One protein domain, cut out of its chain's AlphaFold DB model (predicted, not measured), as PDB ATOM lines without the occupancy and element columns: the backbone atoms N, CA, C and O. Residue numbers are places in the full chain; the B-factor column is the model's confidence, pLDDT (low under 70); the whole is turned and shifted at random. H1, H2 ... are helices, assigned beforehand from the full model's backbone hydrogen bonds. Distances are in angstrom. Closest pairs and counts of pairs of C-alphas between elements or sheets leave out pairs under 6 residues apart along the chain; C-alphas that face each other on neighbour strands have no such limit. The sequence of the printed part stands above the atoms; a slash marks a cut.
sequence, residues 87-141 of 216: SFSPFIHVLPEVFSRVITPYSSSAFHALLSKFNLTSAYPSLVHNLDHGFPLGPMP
ATOM      1  N   SER A  87     -16.706 -41.736 -17.172       90.19
ATOM      2  CA  SER A  87     -17.922 -41.125 -16.624       90.19
ATOM      3  C   SER A  87     -17.605 -40.090 -15.539       90.19
ATOM      4  O   SER A  87     -16.602 -40.166 -14.828       90.19
ATOM      5  N   PHE A  88     -18.447 -39.063 -15.424       93.44
ATOM      6  CA  PHE A  88     -18.295 -38.055 -14.379       93.44
ATOM      7  C   PHE A  88     -18.880 -38.567 -13.058       93.44
ATOM      8  O   PHE A  88     -19.975 -39.121 -13.047       93.44
ATOM      9  N   SER A  89     -18.184 -38.330 -11.947       94.25
ATOM     10  CA  SER A  89     -18.677 -38.575 -10.594       94.25
ATOM     11  C   SER A  89     -18.371 -37.330  -9.767       94.25
ATOM     12  O   SER A  89     -17.193 -37.040  -9.573       94.25
ATOM     13  N   PRO A  90     -19.374 -36.585  -9.274       93.00
ATOM     14  CA  PRO A  90     -19.139 -35.334  -8.550       93.00
ATOM     15  C   PRO A  90     -18.421 -35.538  -7.207       93.00
ATOM     16  O   PRO A  90     -17.845 -34.601  -6.668       93.00
ATOM     17  N   PHE A  91     -18.421 -36.763  -6.673       93.31
ATOM     18  CA  PHE A  91     -17.703 -37.107  -5.443       93.31
ATOM     19  C   PHE A  91     -16.184 -37.171  -5.641       93.31
ATOM     20  O   PHE A  91     -15.427 -36.955  -4.699       93.31
ATOM     21  N   ILE A  92     -15.735 -37.477  -6.862       93.50
ATOM     22  CA  ILE A  92     -14.324 -37.742  -7.175       93.50
ATOM     23  C   ILE A  92     -13.788 -36.685  -8.134       93.50
ATOM     24  O   ILE A  92     -12.697 -36.164  -7.933       93.50
ATOM     25  N   HIS A  93     -14.546 -36.335  -9.164       96.25
ATOM     26  CA  HIS A  93     -14.102 -35.495 -10.267       96.25
ATOM     27  C   HIS A  93     -14.430 -34.022 -10.027       96.25
ATOM     28  O   HIS A  93     -15.414 -33.682  -9.375       96.25
ATOM     29  N   VAL A  94     -13.593 -33.143 -10.576       96.31
ATOM     30  CA  VAL A  94     -13.709 -31.683 -10.429       96.31
ATOM     31  C   VAL A  94     -13.587 -30.999 -11.782       96.31
ATOM     32  O   VAL A  94     -13.073 -31.596 -12.726       96.31
ATOM     33  N   LEU A  95     -14.055 -29.752 -11.859       95.44
ATOM     34  CA  LEU A  95     -13.935 -28.877 -13.030       95.44
ATOM     35  C   LEU A  95     -14.356 -29.565 -14.350       95.44
ATOM     36  O   LEU A  95     -13.553 -29.678 -15.287       95.44
ATOM     37  N   PRO A  96     -15.600 -30.081 -14.447       94.38
ATOM     38  CA  PRO A  96     -16.082 -30.748 -15.657       94.38
ATOM     39  C   PRO A  96     -15.979 -29.864 -16.908       94.38
ATOM     40  O   PRO A  96     -15.751 -30.390 -17.996       94.38
ATOM     41  N   GLU A  97     -16.085 -28.545 -16.751       93.50
ATOM     42  CA  GLU A  97     -15.932 -27.535 -17.799       93.50
ATOM     43  C   GLU A  97     -14.497 -27.371 -18.308       93.50
ATOM     44  O   GLU A  97     -14.303 -26.880 -19.418       93.50
ATOM     45  N   VAL A  98     -13.485 -27.752 -17.521       94.25
ATOM     46  CA  VAL A  98     -12.092 -27.820 -17.986       94.25
ATOM     47  C   VAL A  98     -11.889 -29.109 -18.781       94.25
ATOM     48  O   VAL A  98     -11.316 -29.076 -19.864       94.25
ATOM     49  N   PHE A  99     -12.421 -30.233 -18.293       93.12
ATOM     50  CA  PHE A  99     -12.307 -31.533 -18.963       93.12
ATOM     51  C   PHE A  99     -12.989 -31.575 -20.341       93.12
ATOM     52  O   PHE A  99     -12.471 -32.188 -21.279       93.12
ATOM     53  N   SER A 100     -14.169 -30.963 -20.474       89.81
ATOM     54  CA  SER A 100     -14.939 -30.954 -21.725       89.81
ATOM     55  C   SER A 100     -14.563 -29.817 -22.675       89.81
ATOM     56  O   SER A 100     -15.105 -29.758 -23.778       89.81
ATOM     57  N   ARG A 101     -13.654 -28.920 -22.278       89.81
ATOM     58  CA  ARG A 101     -13.327 -27.737 -23.071       89.81
ATOM     59  C   ARG A 101     -12.636 -28.125 -24.375       89.81
ATOM     60  O   ARG A 101     -11.568 -28.732 -24.360       89.81
ATOM     61  N   VAL A 102     -13.211 -27.706 -25.495       88.12
ATOM     62  CA  VAL A 102     -12.572 -27.768 -26.812       88.12
ATOM     63  C   VAL A 102     -12.212 -26.345 -27.213       88.12
ATOM     64  O   VAL A 102     -13.083 -25.487 -27.328       88.12
ATOM     65  N   ILE A 103     -10.917 -26.083 -27.384       86.56
ATOM     66  CA  ILE A 103     -10.415 -24.793 -27.861       86.56
ATOM     67  C   ILE A 103      -9.707 -25.036 -29.177       86.56
ATOM     68  O   ILE A 103      -8.662 -25.681 -29.234       86.56
ATOM     69  N   THR A 104     -10.292 -24.495 -30.235       87.19
ATOM     70  CA  THR A 104      -9.760 -24.558 -31.587       87.19
ATOM     71  C   THR A 104      -9.816 -23.160 -32.201       87.19
ATOM     72  O   THR A 104     -10.791 -22.439 -31.983       87.19
ATOM     73  N   PRO A 105      -8.786 -22.737 -32.956       89.12
ATOM     74  CA  PRO A 105      -8.842 -21.482 -33.704       89.12
ATOM     75  C   PRO A 105      -9.813 -21.558 -34.893       89.12
ATOM     76  O   PRO A 105     -10.121 -20.540 -35.510       89.12
ATOM     77  N   TYR A 106     -10.275 -22.759 -35.247       92.31
ATOM     78  CA  TYR A 106     -11.146 -22.990 -36.389       92.31
ATOM     79  C   TYR A 106     -12.621 -22.861 -36.012       92.31
ATOM     80  O   TYR A 106     -13.067 -23.369 -34.988       92.31
ATOM     81  N   SER A 107     -13.404 -22.233 -36.889       94.00
ATOM     82  CA  SER A 107     -14.855 -22.133 -36.737       94.00
ATOM     83  C   SER A 107     -15.546 -23.312 -37.422       94.00
ATOM     84  O   SER A 107     -15.604 -23.369 -38.651       94.00
ATOM     85  N   SER A 108     -16.100 -24.232 -36.627       95.50
ATOM     86  CA  SER A 108     -16.875 -25.381 -37.126       95.50
ATOM     87  C   SER A 108     -18.004 -24.947 -38.076       95.50
ATOM     88  O   SER A 108     -18.136 -25.472 -39.183       95.50
ATOM     89  N   SER A 109     -18.744 -23.892 -37.717       96.75
ATOM     90  CA  SER A 109     -19.827 -23.343 -38.541       96.75
ATOM     91  C   SER A 109     -19.343 -22.736 -39.863       96.75
ATOM     92  O   SER A 109     -19.990 -22.930 -40.895       96.75
ATOM     93  N   ALA A 110     -18.197 -22.048 -39.869       97.25
ATOM     94  CA  ALA A 110     -17.603 -21.534 -41.102       97.25
ATOM     95  C   ALA A 110     -17.170 -22.677 -42.033       97.25
ATOM     96  O   ALA A 110     -17.439 -22.625 -43.234       97.25
ATOM     97  N   PHE A 111     -16.560 -23.733 -41.481       96.69
ATOM     98  CA  PHE A 111     -16.215 -24.933 -42.246       96.69
ATOM     99  C   PHE A 111     -17.459 -25.608 -42.822       96.69
ATOM    100  O   PHE A 111     -17.479 -25.902 -44.014       96.69
ATOM    101  N   HIS A 112     -18.517 -25.784 -42.028       96.94
ATOM    102  CA  HIS A 112     -19.781 -26.337 -42.511       96.94
ATOM    103  C   HIS A 112     -20.335 -25.537 -43.703       96.94
ATOM    104  O   HIS A 112     -20.623 -26.112 -44.752       96.94
ATOM    105  N   ALA A 113     -20.410 -24.206 -43.587       97.69
ATOM    106  CA  ALA A 113     -20.911 -23.341 -44.657       97.69
ATOM    107  C   ALA A 113     -20.084 -23.451 -45.951       97.69
ATOM    108  O   ALA A 113     -20.648 -23.511 -47.046       97.69
ATOM    109  N   LEU A 114     -18.753 -23.502 -45.841       97.25
ATOM    110  CA  LEU A 114     -17.863 -23.651 -46.993       97.25
ATOM    111  C   LEU A 114     -17.989 -25.035 -47.636       97.25
ATOM    112  O   LEU A 114     -18.101 -25.126 -48.857       97.25
ATOM    113  N   LEU A 115     -18.026 -26.104 -46.837       95.38
ATOM    114  CA  LEU A 115     -18.189 -27.466 -47.346       95.38
ATOM    115  C   LEU A 115     -19.507 -27.624 -48.106       95.38
ATOM    116  O   LEU A 115     -19.501 -28.159 -49.213       95.38
ATOM    117  N   SER A 116     -20.612 -27.110 -47.562       96.25
ATOM    118  CA  SER A 116     -21.906 -27.126 -48.249       96.25
ATOM    119  C   SER A 116     -21.875 -26.293 -49.532       96.25
ATOM    120  O   SER A 116     -22.310 -26.771 -50.575       96.25
ATOM    121  N   LYS A 117     -21.307 -25.078 -49.491       97.44
ATOM    122  CA  LYS A 117     -21.210 -24.183 -50.658       97.44
ATOM    123  C   LYS A 117     -20.490 -24.830 -51.845       97.44
ATOM    124  O   LYS A 117     -20.852 -24.566 -52.988       97.44
ATOM    125  N   PHE A 118     -19.469 -25.639 -51.579       95.25
ATOM    126  CA  PHE A 118     -18.655 -26.279 -52.612       95.25
ATOM    127  C   PHE A 118     -18.988 -27.764 -52.833       95.25
ATOM    128  O   PHE A 118     -18.257 -28.438 -53.551       95.25
ATOM    129  N   ASN A 119     -20.081 -28.277 -52.250       92.88
ATOM    130  CA  ASN A 119     -20.481 -29.689 -52.330       92.88
ATOM    131  C   ASN A 119     -19.381 -30.673 -51.874       92.88
ATOM    132  O   ASN A 119     -19.216 -31.749 -52.441       92.88
ATOM    133  N   LEU A 120     -18.625 -30.301 -50.838       91.69
ATOM    134  CA  LEU A 120     -17.516 -31.087 -50.282       91.69
ATOM    135  C   LEU A 120     -17.891 -31.858 -49.009       91.69
ATOM    136  O   LEU A 120     -17.056 -32.574 -48.465       91.69
ATOM    137  N   THR A 121     -19.128 -31.747 -48.517       91.12
ATOM    138  CA  THR A 121     -19.557 -32.403 -47.268       91.12
ATOM    139  C   THR A 121     -19.330 -33.918 -47.284       91.12
ATOM    140  O   THR A 121     -18.852 -34.467 -46.297       91.12
ATOM    141  N   SER A 122     -19.602 -34.594 -48.404       89.50
ATOM    142  CA  SER A 122     -19.393 -36.044 -48.536       89.50
ATOM    143  C   SER A 122     -17.918 -36.451 -48.524       89.50
ATOM    144  O   SER A 122     -17.602 -37.560 -48.104       89.50
ATOM    145  N   ALA A 123     -17.016 -35.561 -48.948       87.06
ATOM    146  CA  ALA A 123     -15.575 -35.793 -48.900       87.06
ATOM    147  C   ALA A 123     -14.998 -35.605 -47.485       87.06
ATOM    148  O   ALA A 123     -13.948 -36.160 -47.174       87.06
ATOM    149  N   TYR A 124     -15.687 -34.848 -46.621       89.62
ATOM    150  CA  TYR A 124     -15.249 -34.536 -45.255       89.62
ATOM    151  C   TYR A 124     -16.368 -34.772 -44.225       89.62
ATOM    152  O   TYR A 124     -16.749 -33.841 -43.508       89.62
ATOM    153  N   PRO A 125     -16.896 -36.006 -44.117       88.81
ATOM    154  CA  PRO A 125     -18.124 -36.281 -43.372       88.81
ATOM    155  C   PRO A 125     -18.013 -35.966 -41.873       88.81
ATOM    156  O   PRO A 125     -18.972 -35.485 -41.276       88.81
ATOM    157  N   SER A 126     -16.838 -36.174 -41.270       89.19
ATOM    158  CA  SER A 126     -16.641 -36.013 -39.821       89.19
ATOM    159  C   SER A 126     -15.927 -34.719 -39.426       89.19
ATOM    160  O   SER A 126     -15.745 -34.473 -38.238       89.19
ATOM    161  N   LEU A 127     -15.508 -33.878 -40.382       90.56
ATOM    162  CA  LEU A 127     -14.655 -32.717 -40.086       90.56
ATOM    163  C   LEU A 127     -15.332 -31.732 -39.126       90.56
ATOM    164  O   LEU A 127     -14.744 -31.355 -38.118       90.56
ATOM    165  N   VAL A 128     -16.571 -31.346 -39.428       93.88
ATOM    166  CA  VAL A 128     -17.354 -30.402 -38.611       93.88
ATOM    167  C   VAL A 128     -17.574 -30.979 -37.209       93.88
ATOM    168  O   VAL A 128     -17.267 -30.330 -36.215       93.88
ATOM    169  N   HIS A 129     -17.988 -32.247 -37.124       91.50
ATOM    170  CA  HIS A 129     -18.167 -32.936 -35.846       91.50
ATOM    171  C   HIS A 129     -16.877 -32.952 -35.009       91.50
ATOM    172  O   HIS A 129     -16.911 -32.622 -33.825       91.50
ATOM    173  N   ASN A 130     -15.739 -33.276 -35.624       90.00
ATOM    174  CA  ASN A 130     -14.452 -33.375 -34.938       90.00
ATOM    175  C   ASN A 130     -13.886 -32.009 -34.519       90.00
ATOM    176  O   ASN A 130     -13.129 -31.933 -33.554       90.00
ATOM    177  N   LEU A 131     -14.261 -30.919 -35.193       91.88
ATOM    178  CA  LEU A 131     -13.924 -29.567 -34.738       91.88
ATOM    179  C   LEU A 131     -14.650 -29.203 -33.437       91.88
ATOM    180  O   LEU A 131     -14.048 -28.559 -32.580       91.88
ATOM    181  N   ASP A 132     -15.899 -29.643 -33.275       90.81
ATOM    182  CA  ASP A 132     -16.705 -29.360 -32.080       90.81
ATOM    183  C   ASP A 132     -16.411 -30.319 -30.915       90.81
ATOM    184  O   ASP A 132     -16.479 -29.924 -29.751       90.81
ATOM    185  N   HIS A 133     -16.064 -31.575 -31.211       87.12
ATOM    186  CA  HIS A 133     -15.952 -32.644 -30.204       87.12
ATOM    187  C   HIS A 133     -14.519 -33.166 -30.002       87.12
ATOM    188  O   HIS A 133     -14.255 -33.903 -29.045       87.12
ATOM    189  N   GLY A 134     -13.582 -32.750 -30.857       87.12
ATOM    190  CA  GLY A 134     -12.204 -33.234 -30.905       87.12
ATOM    191  C   GLY A 134     -11.991 -34.340 -31.943       87.12
ATOM    192  O   GLY A 134     -12.923 -35.019 -32.368       87.12
ATOM    193  N   PHE A 135     -10.733 -34.527 -32.350       86.38
ATOM    194  CA  PHE A 135     -10.342 -35.568 -33.302       86.38
ATOM    195  C   PHE A 135      -9.906 -36.839 -32.567       86.38
ATOM    196  O   PHE A 135      -9.116 -36.751 -31.621       86.38
ATOM    197  N   PRO A 136     -10.353 -38.024 -33.008       82.88
ATOM    198  CA  PRO A 136      -9.845 -39.273 -32.468       82.88
ATOM    199  C   PRO A 136      -8.391 -39.484 -32.900       82.88
ATOM    200  O   PRO A 136      -8.067 -39.420 -34.082       82.88
ATOM    201  N   LEU A 137      -7.512 -39.761 -31.936       79.44
ATOM    202  CA  LEU A 137      -6.089 -40.043 -32.182       79.44
ATOM    203  C   LEU A 137      -5.823 -41.520 -32.533       79.44
ATOM    204  O   LEU A 137      -4.674 -41.922 -32.691       79.44
ATOM    205  N   GLY A 138      -6.885 -42.320 -32.659       80.75
ATOM    206  CA  GLY A 138      -6.812 -43.767 -32.822       80.75
ATOM    207  C   GLY A 138      -6.729 -44.515 -31.483       80.75
ATOM    208  O   GLY A 138      -6.976 -43.930 -30.423       80.75
ATOM    209  N   PRO A 139      -6.418 -45.822 -31.519       79.88
ATOM    210  CA  PRO A 139      -6.325 -46.640 -30.320       79.88
ATOM    211  C   PRO A 139      -5.140 -46.191 -29.458       79.88
ATOM    212  O   PRO A 139      -3.980 -46.356 -29.833       79.88
ATOM    213  N   MET A 140      -5.441 -45.645 -28.281       80.75
ATOM    214  CA  MET A 140      -4.442 -45.261 -27.283       80.75
ATOM    215  C   MET A 140      -4.351 -46.333 -26.189       80.75
ATOM    216  O   MET A 140      -5.388 -46.832 -25.743       80.75
ATOM    217  N   PRO A 141      -3.143 -46.698 -25.723       85.19
ATOM    218  CA  PRO A 141      -2.996 -47.658 -24.639       85.19
ATOM    219  C   PRO A 141      -3.566 -47.100 -23.332       85.19
ATOM    220  O   PRO A 141      -3.395 -45.923 -23.011       85.19
TER     221      PRO A 141
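AT A GLANCE: This is residues 87 to 141 of the 216 residues of an uncharacterized protein of Psilocybe cyanescens (UniProt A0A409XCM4). With little regular structure, the printed part is a drawn-out chain: the short H1 near one end, then a winding stretch to a helical hairpin of H2 and H3 at the other end. Residues 89 to 95 and 136 to 141 stick out from this body. There are 55 printed residues with three named helices, H1, H2 and H3 in chain order, and no named strand; the class is all helix, with 21 residues in named elements. It is only just extended, close to loose, with a radius of gyration of the C-alphas of 15.3 A, and spans 48 by 25 by 16 A.

HOW THE PARTS SIT: H1, residues 96 to 99, is apart from H2, residues 108 to 117, and from H3, residues 127 to 133. H2 and H3 form a helical hairpin and touch, the closest C-alphas being those of Ser 108 and Val 128, 5.3 A apart. They run opposite ways at a shallow tilt of 16 degrees. Every O i to N i+4 pair is within hydrogen-bond range in H2 and H3; H1 is too short for such a pair.

IN THESE COORDINATES: H1 begins at C-alpha 96, (-16.082, -30.748, -15.657). H2 measures 14.3 A from first to last C-alpha and H3 10.0 A, ending at C-alpha 133, (-15.952, -32.644, -30.204).

THE WHOLE: The C-alphas farthest apart, of Phe 91 and Phe 118, are 48.4 A apart. The printed part has no cut, both links are short, and no printed residue is under 70 in pLDDT.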